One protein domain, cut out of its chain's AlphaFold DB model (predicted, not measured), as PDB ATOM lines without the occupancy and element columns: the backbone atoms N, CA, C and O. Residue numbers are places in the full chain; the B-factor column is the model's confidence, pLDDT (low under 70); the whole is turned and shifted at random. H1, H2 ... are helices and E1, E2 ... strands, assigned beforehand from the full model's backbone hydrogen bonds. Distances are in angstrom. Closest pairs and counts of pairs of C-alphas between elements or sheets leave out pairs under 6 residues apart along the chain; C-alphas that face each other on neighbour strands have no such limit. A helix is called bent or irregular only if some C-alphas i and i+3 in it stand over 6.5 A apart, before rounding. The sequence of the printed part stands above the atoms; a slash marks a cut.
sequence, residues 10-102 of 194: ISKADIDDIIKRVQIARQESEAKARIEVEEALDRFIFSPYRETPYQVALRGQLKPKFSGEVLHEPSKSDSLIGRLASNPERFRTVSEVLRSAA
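AT A GLANCE: This is residues 10 to 102 of the 194 residues of an uncharacterized protein of Acidovorax avenae subsp. avenae (UniProt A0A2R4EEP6). A head of four helices sends out one long, thin arm, the two-stranded hairpin E1 and E2. In the head, H1 and H2 fold back on each other as a helical hairpin, H3 crosses H2 steeply, and H4 meets H1 near its beginning. The printed part has 93 residues, in the order H1 H2 E1 E2 H3 H4, of mixed class, with an antiparallel sheet E1 - E2. It is loose, with a radius of gyration of the C-alphas of 17.8 A, and flat, spanning 55 by 33 by 17 A.

HOW THE PARTS SIT: H1, residues 12 to 28, touches H2, residues 30 to 49, of which 32 to 40 alone do so; the closest C-alphas, of Arg 26 and Ala 33, are 4.8 A apart. This hairpin has a shallow tilt of 29 degrees, opposite ways. H2 has a kink of 48 degrees near residue 43 and is only just irregular: C-alphas 44 and 47 are 7.0 A apart. E1, residues 54 to 60, and E2, residues 63 to 70, form an antiparallel hairpin at 176 degrees, with N 58 and O 66 within hydrogen-bond range at 2.8 A; both are apart from H1. H3, residues 78 to 86, touches residues 30 to 38 of H2 at a steep tilt of 63 degrees, closest at the C-alphas of Ala 33 and Ala 85, 5.4 A. H4, residues 90 to 101, only just touches H1, with 3 pairs of C-alphas within 8 A, closest at Ile 15 and Arg 92, 6.6 A. Every O i to N i+4 pair is within hydrogen-bond range in H3, against 12 of 13 in H1, 12 of 16 in H2 and 7 of 8 in H4.

IN THESE COORDINATES: H1 begins at C-alpha 12 (-28.403, -30.735, 24.706) and is 24.9 A long; H2 is 27.3 A, E1 19.9 A, E2 19.3 A, H3 12.1 A. H4, 16.3 A, ends at C-alpha 101 (-28.746, -21.434, 39.892).

THE WHOLE: The two C-alphas farthest apart, of Gln 27 and Gln 61, are 56.5 A apart. The printed part has no cut and no long link, and no printed residue is under 70 in pLDDT.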
ATOM      1  N   ILE A  10     -27.099 -24.241  28.209       94.12
ATOM      2  CA  ILE A  10     -26.322 -24.924  27.175       94.12
ATOM      3  C   ILE A  10     -27.245 -25.969  26.550       94.12
ATOM      4  O   ILE A  10     -27.917 -26.716  27.269       94.12
ATOM      5  N   SER A  11     -27.351 -25.987  25.220       93.94
ATOM      6  CA  SER A  11     -28.274 -26.906  24.556       93.94
ATOM      7  C   SER A  11     -27.814 -28.355  24.725       93.94
ATOM      8  O   SER A  11     -26.624 -28.636  24.861       93.94
ATOM      9  N   LYS A  12     -28.754 -29.306  24.673       96.00
ATOM     10  CA  LYS A  12     -28.403 -30.735  24.706       96.00
ATOM     11  C   LYS A  12     -27.425 -31.096  23.582       96.00
ATOM     12  O   LYS A  12     -26.487 -31.842  23.825       96.00
ATOM     13  N   ALA A  13     -27.632 -30.538  22.389       97.19
ATOM     14  CA  ALA A  13     -26.760 -30.770  21.243       97.19
ATOM     15  C   ALA A  13     -25.336 -30.247  21.492       97.19
ATOM     16  O   ALA A  13     -24.382 -30.966  21.222       97.19
ATOM     17  N   ASP A  14     -25.195 -29.049  22.067       96.94
ATOM     18  CA  ASP A  14     -23.885 -28.490  22.422       96.94
ATOM     19  C   ASP A  14     -23.192 -29.326  23.506       96.94
ATOM     20  O   ASP A  14     -21.998 -29.591  23.408       96.94
ATOM     21  N   ILE A  15     -23.926 -29.789  24.524       97.75
ATOM     22  CA  ILE A  15     -23.368 -30.666  25.564       97.75
ATOM     23  C   ILE A  15     -22.912 -32.002  24.975       97.75
ATOM     24  O   ILE A  15     -21.815 -32.464  25.287       97.75
ATOM     25  N   ASP A  16     -23.728 -32.620  24.122       98.12
ATOM     26  CA  ASP A  16     -23.386 -33.880  23.463       98.12
ATOM     27  C   ASP A  16     -22.148 -33.708  22.555       98.12
ATOM     28  O   ASP A  16     -21.269 -34.575  22.544       98.12
ATOM     29  N   ASP A  17     -22.029 -32.568  21.865       98.25
ATOM     30  CA  ASP A  17     -20.858 -32.206  21.057       98.25
ATOM     31  C   ASP A  17     -19.595 -32.010  21.911       98.25
ATOM     32  O   ASP A  17     -18.573 -32.637  21.633       98.25
ATOM     33  N   ILE A  18     -19.667 -31.228  22.995       98.06
ATOM     34  CA  ILE A  18     -18.549 -31.033  23.939       98.06
ATOM     35  C   ILE A  18     -18.051 -32.383  24.454       98.06
ATOM     36  O   ILE A  18     -16.852 -32.662  24.431       98.06
ATOM     37  N   ILE A  19     -18.965 -33.247  24.901       98.44
ATOM     38  CA  ILE A  19     -18.613 -34.556  25.451       98.44
ATOM     39  C   ILE A  19     -17.905 -35.406  24.403       98.44
ATOM     40  O   ILE A  19     -16.872 -36.008  24.704       98.44
ATOM     41  N   LYS A  20     -18.422 -35.423  23.173       98.31
ATOM     42  CA  LYS A  20     -17.808 -36.143  22.059       98.31
ATOM     43  C   LYS A  20     -16.406 -35.611  21.753       98.31
ATOM     44  O   LYS A  20     -15.483 -36.417  21.650       98.31
ATOM     45  N   ARG A  21     -16.223 -34.289  21.645       98.25
ATOM     46  CA  ARG A  21     -14.908 -33.675  21.382       98.25
ATOM     47  C   ARG A  21     -13.897 -34.014  22.472       98.25
ATOM     48  O   ARG A  21     -12.818 -34.507  22.159       98.25
ATOM     49  N   VAL A  22     -14.276 -33.870  23.743       98.31
ATOM     50  CA  VAL A  22     -13.406 -34.209  24.881       98.31
ATOM     51  C   VAL A  22     -13.043 -35.696  24.876       98.31
ATOM     52  O   VAL A  22     -11.890 -36.046  25.119       98.31
ATOM     53  N   GLN A  23     -13.990 -36.591  24.575       97.94
ATOM     54  CA  GLN A  23     -13.722 -38.031  24.497       97.94
ATOM     55  C   GLN A  23     -12.751 -38.393  23.367       97.94
ATOM     56  O   GLN A  23     -11.857 -39.204  23.604       97.94
ATOM     57  N   ILE A  24     -12.907 -37.794  22.181       97.94
ATOM     58  CA  ILE A  24     -11.992 -37.979  21.045       97.94
ATOM     59  C   ILE A  24     -10.603 -37.442  21.404       97.94
ATOM     60  O   ILE A  24      -9.625 -38.183  21.348       97.94
ATOM     61  N   ALA A  25     -10.514 -36.197  21.874       97.50
ATOM     62  CA  ALA A  25      -9.254 -35.560  22.249       97.50
ATOM     63  C   ALA A  25      -8.501 -36.337  23.341       97.50
ATOM     64  O   ALA A  25      -7.275 -36.454  23.301       97.50
ATOM     65  N   ARG A  26      -9.232 -36.941  24.287       96.19
ATOM     66  CA  ARG A  26      -8.666 -37.775  25.356       96.19
ATOM     67  C   ARG A  26      -8.007 -39.054  24.847       96.19
ATOM     68  O   ARG A  26      -7.088 -39.536  25.501       96.19
ATOM     69  N   GLN A  27      -8.458 -39.608  23.719       95.81
ATOM     70  CA  GLN A  27      -7.791 -40.757  23.091       95.81
ATOM     71  C   GLN A  27      -6.414 -40.377  22.538       95.81
ATOM     72  O   GLN A  27      -5.536 -41.230  22.458       95.81
ATOM     73  N   GLU A  28      -6.216 -39.104  22.191       96.12
ATOM     74  CA  GLU A  28      -4.942 -38.592  21.696       96.12
ATOM     75  C   GLU A  28      -4.007 -38.181  22.839       96.12
ATOM     76  O   GLU A  28      -2.836 -38.553  22.844       96.12
ATOM     77  N   SER A  29      -4.497 -37.398  23.807       96.94
ATOM     78  CA  SER A  29      -3.754 -37.049  25.025       96.94
ATOM     79  C   SER A  29      -4.649 -36.400  26.083       96.94
ATOM     80  O   SER A  29      -5.658 -35.768  25.768       96.94
ATOM     81  N   GLU A  30      -4.227 -36.458  27.348       95.69
ATOM     82  CA  GLU A  30      -4.880 -35.697  28.421       95.69
ATOM     83  C   GLU A  30      -4.840 -34.183  28.152       95.69
ATOM     84  O   GLU A  30      -5.845 -33.501  28.340       95.69
ATOM     85  N   ALA A  31      -3.714 -33.660  27.657       97.06
ATOM     86  CA  ALA A  31      -3.550 -32.234  27.378       97.06
ATOM     87  C   ALA A  31      -4.587 -31.714  26.367       97.06
ATOM     88  O   ALA A  31      -5.216 -30.686  26.608       97.06
ATOM     89  N   LYS A  32      -4.837 -32.453  25.279       97.62
ATOM     90  CA  LYS A  32      -5.862 -32.083  24.289       97.62
ATOM     91  C   LYS A  32      -7.274 -32.109  24.871       97.62
ATOM     92  O   LYS A  32      -8.058 -31.207  24.602       97.62
ATOM     93  N   ALA A  33      -7.591 -33.094  25.713       97.81
ATOM     94  CA  ALA A  33      -8.886 -33.136  26.391       97.81
ATOM     95  C   ALA A  33      -9.105 -31.926  27.314       97.81
ATOM     96  O   ALA A  33     -10.221 -31.418  27.402       97.81
ATOM     97  N   ARG A  34      -8.052 -31.452  27.992       98.00
ATOM     98  CA  ARG A  34      -8.112 -30.244  28.829       98.00
ATOM     99  C   ARG A  34      -8.376 -28.986  28.001       98.00
ATOM    100  O   ARG A  34      -9.222 -28.197  28.408       98.00
ATOM    101  N   ILE A  35      -7.736 -28.847  26.836       97.25
ATOM    102  CA  ILE A  35      -7.965 -27.722  25.911       97.25
ATOM    103  C   ILE A  35      -9.437 -27.667  25.476       97.25
ATOM    104  O   ILE A  35     -10.082 -26.636  25.629       97.25
ATOM    105  N   GLU A  36     -10.012 -28.794  25.049       97.94
ATOM    106  CA  GLU A  36     -11.433 -28.866  24.663       97.94
ATOM    107  C   GLU A  36     -12.386 -28.467  25.804       97.94
ATOM    108  O   GLU A  36     -13.413 -27.818  25.592       97.94
ATOM    109  N   VAL A  37     -12.049 -28.850  27.041       97.69
ATOM    110  CA  VAL A  37     -12.806 -28.449  28.234       97.69
ATOM    111  C   VAL A  37     -12.689 -26.948  28.478       97.69
ATOM    112  O   VAL A  37     -13.699 -26.307  28.766       97.69
ATOM    113  N   GLU A  38     -11.487 -26.384  28.391       96.12
ATOM    114  CA  GLU A  38     -11.249 -24.951  28.575       96.12
ATOM    115  C   GLU A  38     -12.021 -24.118  27.555       96.12
ATOM    116  O   GLU A  38     -12.726 -23.187  27.950       96.12
ATOM    117  N   GLU A  39     -11.972 -24.501  26.279       95.19
ATOM    118  CA  GLU A  39     -12.704 -23.839  25.199       95.19
ATOM    119  C   GLU A  39     -14.222 -23.915  25.401       95.19
ATOM    120  O   GLU A  39     -14.928 -22.917  25.229       95.19
ATOM    121  N   ALA A  40     -14.745 -25.075  25.815       95.44
ATOM    122  CA  ALA A  40     -16.165 -25.234  26.116       95.44
ATOM    123  C   ALA A  40     -16.602 -24.346  27.291       95.44
ATOM    124  O   ALA A  40     -17.618 -23.651  27.214       95.44
ATOM    125  N   LEU A  41     -15.826 -24.347  28.376       94.69
ATOM    126  CA  LEU A  41     -16.082 -23.509  29.541       94.69
ATOM    127  C   LEU A  41     -16.027 -22.017  29.183       94.69
ATOM    128  O   LEU A  41     -16.894 -21.256  29.617       94.69
ATOM    129  N   ASP A  42     -15.049 -21.590  28.384       92.19
ATOM    130  CA  ASP A  42     -14.959 -20.204  27.929       92.19
ATOM    131  C   ASP A  42     -16.154 -19.815  27.076       92.19
ATOM    132  O   ASP A  42     -16.828 -18.834  27.380       92.19
ATOM    133  N   ARG A  43     -16.464 -20.599  26.046       90.75
ATOM    134  CA  ARG A  43     -17.533 -20.275  25.103       90.75
ATOM    135  C   ARG A  43     -18.894 -20.151  25.781       90.75
ATOM    136  O   ARG A  43     -19.629 -19.213  25.486       90.75
ATOM    137  N   PHE A  44     -19.244 -21.103  26.642       90.75
ATOM    138  CA  PHE A  44     -20.613 -21.229  27.147       90.75
ATOM    139  C   PHE A  44     -20.829 -20.640  28.541       90.75
ATOM    140  O   PHE A  44     -21.972 -20.363  28.902       90.75
ATOM    141  N   ILE A  45     -19.767 -20.472  29.335       90.62
ATOM    142  CA  ILE A  45     -19.890 -20.067  30.740       90.62
ATOM    143  C   ILE A  45     -19.136 -18.770  31.007       90.62
ATOM    144  O   ILE A  45     -19.751 -17.820  31.475       90.62
ATOM    145  N   PHE A  46     -17.832 -18.701  30.731       90.25
ATOM    146  CA  PHE A  46     -17.007 -17.591  31.224       90.25
ATOM    147  C   PHE A  46     -16.982 -16.365  30.308       90.25
ATOM    148  O   PHE A  46     -17.022 -15.245  30.810       90.25
ATOM    149  N   SER A  47     -16.940 -16.542  28.985       87.75
ATOM    150  CA  SER A  47     -16.819 -15.434  28.025       87.75
ATOM    151  C   SER A  47     -17.946 -14.398  28.153       87.75
ATOM    152  O   SER A  47     -17.630 -13.210  28.234       87.75
ATOM    153  N   PRO A  48     -19.234 -14.785  28.312       87.88
ATOM    154  CA  PRO A  48     -20.299 -13.805  28.530       87.88
ATOM    155  C   PRO A  48     -20.116 -12.960  29.800       87.88
ATOM    156  O   PRO A  48     -20.601 -11.841  29.867       87.88
ATOM    157  N   TYR A  49     -19.403 -13.457  30.811       88.31
ATOM    158  CA  TYR A  49     -19.171 -12.742  32.074       88.31
ATOM    159  C   TYR A  49     -17.828 -12.012  32.112       88.31
ATOM    160  O   TYR A  49     -17.488 -11.412  33.132       88.31
ATOM    161  N   ARG A  50     -17.048 -12.044  31.025       85.62
ATOM    162  CA  ARG A  50     -15.771 -11.335  30.959       85.62
ATOM    163  C   ARG A  50     -16.021  -9.832  31.009       85.62
ATOM    164  O   ARG A  50     -16.805  -9.289  30.234       85.62
ATOM    165  N   GLU A  51     -15.349  -9.153  31.922       81.88
ATOM    166  CA  GLU A  51     -15.443  -7.697  32.022       81.88
ATOM    167  C   GLU A  51     -14.634  -7.054  30.897       81.88
ATOM    168  O   GLU A  51     -13.666  -7.633  30.398       81.88
ATOM    169  N   THR A  52     -15.052  -5.860  30.480       79.06
ATOM    170  CA  THR A  52     -14.205  -5.041  29.610       79.06
ATOM    171  C   THR A  52     -12.950  -4.651  30.385       79.06
ATOM    172  O   THR A  52     -13.022  -4.546  31.614       79.06
ATOM    173  N   PRO A  53     -11.819  -4.416  29.705       84.25
ATOM    174  CA  PRO A  53     -10.649  -3.836  30.343       84.25
ATOM    175  C   PRO A  53     -11.030  -2.608  31.176       84.25
ATOM    176  O   PRO A  53     -11.909  -1.831  30.793       84.25
ATOM    177  N   TYR A  54     -10.419  -2.463  32.348       81.69
ATOM    178  CA  TYR A  54     -10.731  -1.366  33.259       81.69
ATOM    179  C   TYR A  54      -9.471  -0.740  33.834       81.69
ATOM    180  O   TYR A  54      -8.411  -1.356  33.940       81.69
ATOM    181  N   GLN A  55      -9.593   0.532  34.202       86.81
ATOM    182  CA  GLN A  55      -8.498   1.286  34.790       86.81
ATOM    183  C   GLN A  55      -8.363   0.945  36.270       86.81
ATOM    184  O   GLN A  55      -9.317   1.056  37.042       86.81
ATOM    185  N   VAL A  56      -7.151   0.599  36.682       88.56
ATOM    186  CA  VAL A  56      -6.796   0.419  38.088       88.56
ATOM    187  C   VAL A  56      -5.783   1.464  38.505       88.56
ATOM    188  O   VAL A  56      -4.907   1.866  37.739       88.56
ATOM    189  N   ALA A  57      -5.886   1.895  39.758       89.81
ATOM    190  CA  ALA A  57      -4.883   2.734  40.385       89.81
ATOM    191  C   ALA A  57      -4.566   2.204  41.785       89.81
ATOM    192  O   ALA A  57      -5.425   2.200  42.664       89.81
ATOM    193  N   LEU A  58      -3.313   1.812  42.011       88.88
ATOM    194  CA  LEU A  58      -2.792   1.460  43.326       88.88
ATOM    195  C   LEU A  58      -1.983   2.641  43.858       88.88
ATOM    196  O   LEU A  58      -0.982   3.053  43.266       88.88
ATOM    197  N   ARG A  59      -2.429   3.221  44.971       89.31
ATOM    198  CA  ARG A  59      -1.799   4.389  45.596       89.31
ATOM    199  C   ARG A  59      -1.699   4.168  47.100       89.31
ATOM    200  O   ARG A  59      -2.591   3.587  47.705       89.31
ATOM    201  N   GLY A  60      -0.633   4.671  47.708       88.81
ATOM    202  CA  GLY A  60      -0.457   4.689  49.158       88.81
ATOM    203  C   GLY A  60       0.530   5.779  49.551       88.81
ATOM    204  O   GLY A  60       1.381   6.152  48.749       88.81
ATOM    205  N   GLN A  61       0.424   6.295  50.776       88.50
ATOM    206  CA  GLN A  61       1.213   7.447  51.238       88.50
ATOM    207  C   GLN A  61       2.732   7.240  51.110       88.50
ATOM    208  O   GLN A  61       3.464   8.191  50.866       88.50
ATOM    209  N   LEU A  62       3.185   5.988  51.225       91.00
ATOM    210  CA  LEU A  62       4.588   5.578  51.106       91.00
ATOM    211  C   LEU A  62       4.793   4.487  50.039       91.00
ATOM    212  O   LEU A  62       5.788   3.764  50.068       91.00
ATOM    213  N   LYS A  63       3.828   4.299  49.129       89.31
ATOM    214  CA  LYS A  63       3.904   3.286  48.067       89.31
ATOM    215  C   LYS A  63       4.059   3.967  46.710       89.31
ATOM    216  O   LYS A  63       3.449   5.017  46.493       89.31
ATOM    217  N   PRO A  64       4.823   3.372  45.779       85.00
ATOM    218  CA  PRO A  64       4.803   3.808  44.393       85.00
ATOM    219  C   PRO A  64       3.363   3.835  43.864       85.00
ATOM    220  O   PRO A  64       2.545   2.981  44.215       85.00
ATOM    221  N   LYS A  65       3.052   4.847  43.054       89.00
ATOM    222  CA  LYS A  65       1.753   4.966  42.394       89.00
ATOM    223  C   LYS A  65       1.791   4.113  41.133       89.00
ATOM    224  O   LYS A  65       2.585   4.396  40.243       89.00
ATOM    225  N   PHE A  66       0.925   3.113  41.059       89.12
ATOM    226  CA  PHE A  66       0.698   2.346  39.840       89.12
ATOM    227  C   PHE A  66      -0.654   2.744  39.267       89.12
ATOM    228  O   PHE A  66      -1.626   2.875  40.011       89.12
ATOM    229  N   SER A  67      -0.714   2.952  37.960       92.38
ATOM    230  CA  SER A  67      -1.970   3.127  37.247       92.38
ATOM    231  C   SER A  67      -1.844   2.595  35.836       92.38
ATOM    232  O   SER A  67      -0.795   2.764  35.215       92.38
ATOM    233  N   GLY A  68      -2.915   2.003  35.339       91.69
ATOM    234  CA  GLY A  68      -2.987   1.508  33.979       91.69
ATOM    235  C   GLY A  68      -4.251   0.701  33.759       91.69
ATOM    236  O   GLY A  68      -5.065   0.519  34.665       91.69
ATOM    237  N   GLU A  69      -4.377   0.213  32.537       90.81
ATOM    238  CA  GLU A  69      -5.434  -0.699  32.148       90.81
ATOM    239  C   GLU A  69      -5.082  -2.128  32.560       90.81
ATOM    240  O   GLU A  69      -3.934  -2.560  32.424       90.81
ATOM    241  N   VAL A  70      -6.069  -2.863  33.063       88.94
ATOM    242  CA  VAL A  70      -5.965  -4.302  33.306       88.94
ATOM    243  C   VAL A  70      -7.032  -5.041  32.520       88.94
ATOM    244  O   VAL A  70      -8.170  -4.587  32.397       88.94
ATOM    245  N   LEU A  71      -6.647  -6.202  31.999       86.38
ATOM    246  CA  LEU A  71      -7.551  -7.131  31.339       86.38
ATOM    247  C   LEU A  71      -8.167  -8.058  32.389       86.38
ATOM    248  O   LEU A  71      -7.462  -8.583  33.252       86.38
ATOM    249  N   HIS A  72      -9.476  -8.294  32.304       82.44
ATOM    250  CA  HIS A  72     -10.102  -9.346  33.096       82.44
ATOM    251  C   HIS A  72      -9.787 -10.708  32.467       82.44
ATOM    252  O   HIS A  72     -10.302 -11.052  31.401       82.44
ATOM    253  N   GLU A  73      -8.977 -11.502  33.164       80.75
ATOM    254  CA  GLU A  73      -8.704 -12.901  32.837       80.75
ATOM    255  C   GLU A  73      -9.402 -13.826  33.848       80.75
ATOM    256  O   GLU A  73      -8.896 -14.025  34.956       80.75
ATOM    257  N   PRO A  74     -10.575 -14.401  33.511       74.56
ATOM    258  CA  PRO A  74     -11.243 -15.346  34.393       74.56
ATOM    259  C   PRO A  74     -10.357 -16.574  34.625       74.56
ATOM    260  O   PRO A  74     -10.121 -17.373  33.711       74.56
ATOM    261  N   SER A  75      -9.878 -16.754  35.857       78.75
ATOM    262  CA  SER A  75      -9.084 -17.925  36.213       78.75
ATOM    263  C   SER A  75      -9.977 -19.164  36.266       78.75
ATOM    264  O   SER A  75     -10.909 -19.238  37.074       78.75
ATOM    265  N   LYS A  76      -9.678 -20.168  35.444       86.50
ATOM    266  CA  LYS A  76     -10.329 -21.479  35.519       86.50
ATOM    267  C   LYS A  76      -9.517 -22.370  36.442       86.50
ATOM    268  O   LYS A  76      -8.298 -22.433  36.344       86.50
ATOM    269  N   SER A  77     -10.186 -23.080  37.345       92.12
ATOM    270  CA  SER A  77      -9.480 -24.020  38.214       92.12
ATOM    271  C   SER A  77      -8.932 -25.187  37.392       92.12
ATOM    272  O   SER A  77      -9.708 -25.947  36.812       92.12
ATOM    273  N   ASP A  78      -7.621 -25.414  37.445       94.06
ATOM    274  CA  ASP A  78      -6.986 -26.594  36.841       94.06
ATOM    275  C   ASP A  78      -7.617 -27.910  37.299       94.06
ATOM    276  O   ASP A  78      -7.707 -28.876  36.536       94.06
ATOM    277  N   SER A  79      -8.080 -27.940  38.551       96.44
ATOM    278  CA  SER A  79      -8.769 -29.091  39.121       96.44
ATOM    279  C   SER A  79     -10.154 -29.304  38.499       96.44
ATOM    280  O   SER A  79     -10.574 -30.445  38.319       96.44
ATOM    281  N   LEU A  80     -10.874 -28.226  38.163       96.00
ATOM    282  CA  LEU A  80     -12.159 -28.296  37.466       96.00
ATOM    283  C   LEU A  80     -11.952 -28.858  36.062       96.00
ATOM    284  O   LEU A  80     -12.622 -29.823  35.696       96.00
ATOM    285  N   ILE A  81     -10.989 -28.290  35.332       97.50
ATOM    286  CA  ILE A  81     -10.640 -28.704  33.972       97.50
ATOM    287  C   ILE A  81     -10.269 -30.188  33.957       97.50
ATOM    288  O   ILE A  81     -10.862 -30.963  33.212       97.50
ATOM    289  N   GLY A  82      -9.378 -30.611  34.858       97.62
ATOM    290  CA  GLY A  82      -8.979 -32.014  34.982       97.62
ATOM    291  C   GLY A  82     -10.162 -32.942  35.255       97.62
ATOM    292  O   GLY A  82     -10.347 -33.930  34.550       97.62
ATOM    293  N   ARG A  83     -11.033 -32.604  36.218       97.69
ATOM    294  CA  ARG A  83     -12.209 -33.432  36.547       97.69
ATOM    295  C   ARG A  83     -13.189 -33.580  35.380       97.69
ATOM    296  O   ARG A  83     -13.792 -34.645  35.248       97.69
ATOM    297  N   LEU A  84     -13.377 -32.534  34.579       97.88
ATOM    298  CA  LEU A  84     -14.246 -32.566  33.401       97.88
ATOM    299  C   LEU A  84     -13.586 -33.308  32.232       97.88
ATOM    300  O   LEU A  84     -14.259 -34.085  31.566       97.88
ATOM    301  N   ALA A  85     -12.274 -33.167  32.034       97.94
ATOM    302  CA  ALA A  85     -11.536 -33.918  31.018       97.94
ATOM    303  C   ALA A  85     -11.535 -35.429  31.325       97.94
ATOM    304  O   ALA A  85     -11.754 -36.265  30.443       97.94
ATOM    305  N   SER A  86     -11.363 -35.804  32.598       97.62
ATOM    306  CA  SER A  86     -11.438 -37.204  33.031       97.62
ATOM    307  C   SER A  86     -12.856 -37.773  32.939       97.62
ATOM    308  O   SER A  86     -13.021 -38.953  32.634       97.62
ATOM    309  N   ASN A  87     -13.889 -36.963  33.187       98.00
ATOM    310  CA  ASN A  87     -15.282 -37.396  33.136       98.00
ATOM    311  C   ASN A  87     -16.191 -36.329  32.487       98.00
ATOM    312  O   ASN A  87     -16.861 -35.579  33.209       98.00
ATOM    313  N   PRO A  88     -16.247 -36.279  31.142       97.50
ATOM    314  CA  PRO A  88     -16.985 -35.239  30.421       97.50
ATOM    315  C   PRO A  88     -18.502 -35.329  30.608       97.50
ATOM    316  O   PRO A  88     -19.188 -34.318  30.520       97.50
ATOM    317  N   GLU A  89     -19.039 -36.492  30.980       97.81
ATOM    318  CA  GLU A  89     -20.466 -36.673  31.298       97.81
ATOM    319  C   GLU A  89     -20.975 -35.693  32.366       97.81
ATOM    320  O   GLU A  89     -22.143 -35.299  32.362       97.81
ATOM    321  N   ARG A  90     -20.079 -35.226  33.247       97.62
ATOM    322  CA  ARG A  90     -20.375 -34.216  34.269       97.62
ATOM    323  C   ARG A  90     -20.921 -32.911  33.691       97.62
ATOM    324  O   ARG A  90     -21.666 -32.236  34.398       97.62
ATOM    325  N   PHE A  91     -20.616 -32.569  32.435       97.12
ATOM    326  CA  PHE A  91     -21.175 -31.386  31.776       97.12
ATOM    327  C   PHE A  91     -22.708 -31.389  31.762       97.12
ATOM    328  O   PHE A  91     -23.301 -30.327  31.934       97.12
ATOM    329  N   ARG A  92     -23.361 -32.558  31.649       97.06
ATOM    330  CA  ARG A  92     -24.833 -32.651  31.689       97.06
ATOM    331  C   ARG A  92     -25.388 -32.153  33.021       97.06
ATOM    332  O   ARG A  92     -26.242 -31.273  33.045       97.06
ATOM    333  N   THR A  93     -24.863 -32.672  34.130       96.81
ATOM    334  CA  THR A  93     -25.289 -32.260  35.475       96.81
ATOM    335  C   THR A  93     -24.922 -30.809  35.761       96.81
ATOM    336  O   THR A  93     -25.747 -30.068  36.285       96.81
ATOM    337  N   VAL A  94     -23.705 -30.387  35.401       95.25
ATOM    338  CA  VAL A  94     -23.256 -29.001  35.595       95.25
ATOM    339  C   VAL A  94     -24.174 -28.031  34.852       95.25
ATOM    340  O   VAL A  94     -24.648 -27.077  35.459       95.25
ATOM    341  N   SER A  95     -24.485 -28.298  33.582       94.56
ATOM    342  CA  SER A  95     -25.384 -27.459  32.784       94.56
ATOM    343  C   SER A  95     -26.786 -27.370  33.389       94.56
ATOM    344  O   SER A  95     -27.355 -26.283  33.463       94.56
ATOM    345  N   GLU A  96     -27.348 -28.491  33.847       94.38
ATOM    346  CA  GLU A  96     -28.692 -28.504  34.437       94.38
ATOM    347  C   GLU A  96     -28.756 -27.709  35.750       94.38
ATOM    348  O   GLU A  96     -29.683 -26.929  35.977       94.38
ATOM    349  N   VAL A  97     -27.733 -27.839  36.600       94.94
ATOM    350  CA  VAL A  97     -27.642 -27.063  37.844       94.94
ATOM    351  C   VAL A  97     -27.460 -25.574  37.542       94.94
ATOM    352  O   VAL A  97     -28.192 -24.747  38.081       94.94
ATOM    353  N   LEU A  98     -26.542 -25.209  36.644       92.69
ATOM    354  CA  LEU A  98     -26.288 -23.806  36.295       92.69
ATOM    355  C   LEU A  98     -27.519 -23.109  35.703       92.69
ATOM    356  O   LEU A  98     -27.757 -21.935  35.991       92.69
ATOM    357  N   ARG A  99     -28.351 -23.834  34.948       92.25
ATOM    358  CA  ARG A  99     -29.612 -23.317  34.397       92.25
ATOM    359  C   ARG A  99     -30.588 -22.823  35.470       92.25
ATOM    360  O   ARG A  99     -31.361 -21.901  35.201       92.25
ATOM    361  N   SER A 100     -30.568 -23.434  36.655       92.25
ATOM    362  CA  SER A 100     -31.474 -23.129  37.774       92.25
ATOM    363  C   SER A 100     -30.823 -22.322  38.903       92.25
ATOM    364  O   SER A 100     -31.520 -21.864  39.806       92.25
ATOM    365  N   ALA A 101     -29.506 -22.109  38.845       93.00
ATOM    366  CA  ALA A 101     -28.746 -21.434  39.892       93.00
ATOM    367  C   ALA A 101     -29.089 -19.942  40.035       93.00
ATOM    368  O   ALA A 101     -29.046 -19.399  41.140       93.00
ATOM    369  N   ALA A 102     -29.435 -19.272  38.932       91.75
ATOM    370  CA  ALA A 102     -29.848 -17.874  38.949       91.75
ATOM    371  C   ALA A 102     -31.301 -17.731  39.453       91.75
ATOM    372  O   ALA A 102     -32.175 -18.479  39.006       91.75
TER     373      ALA A 102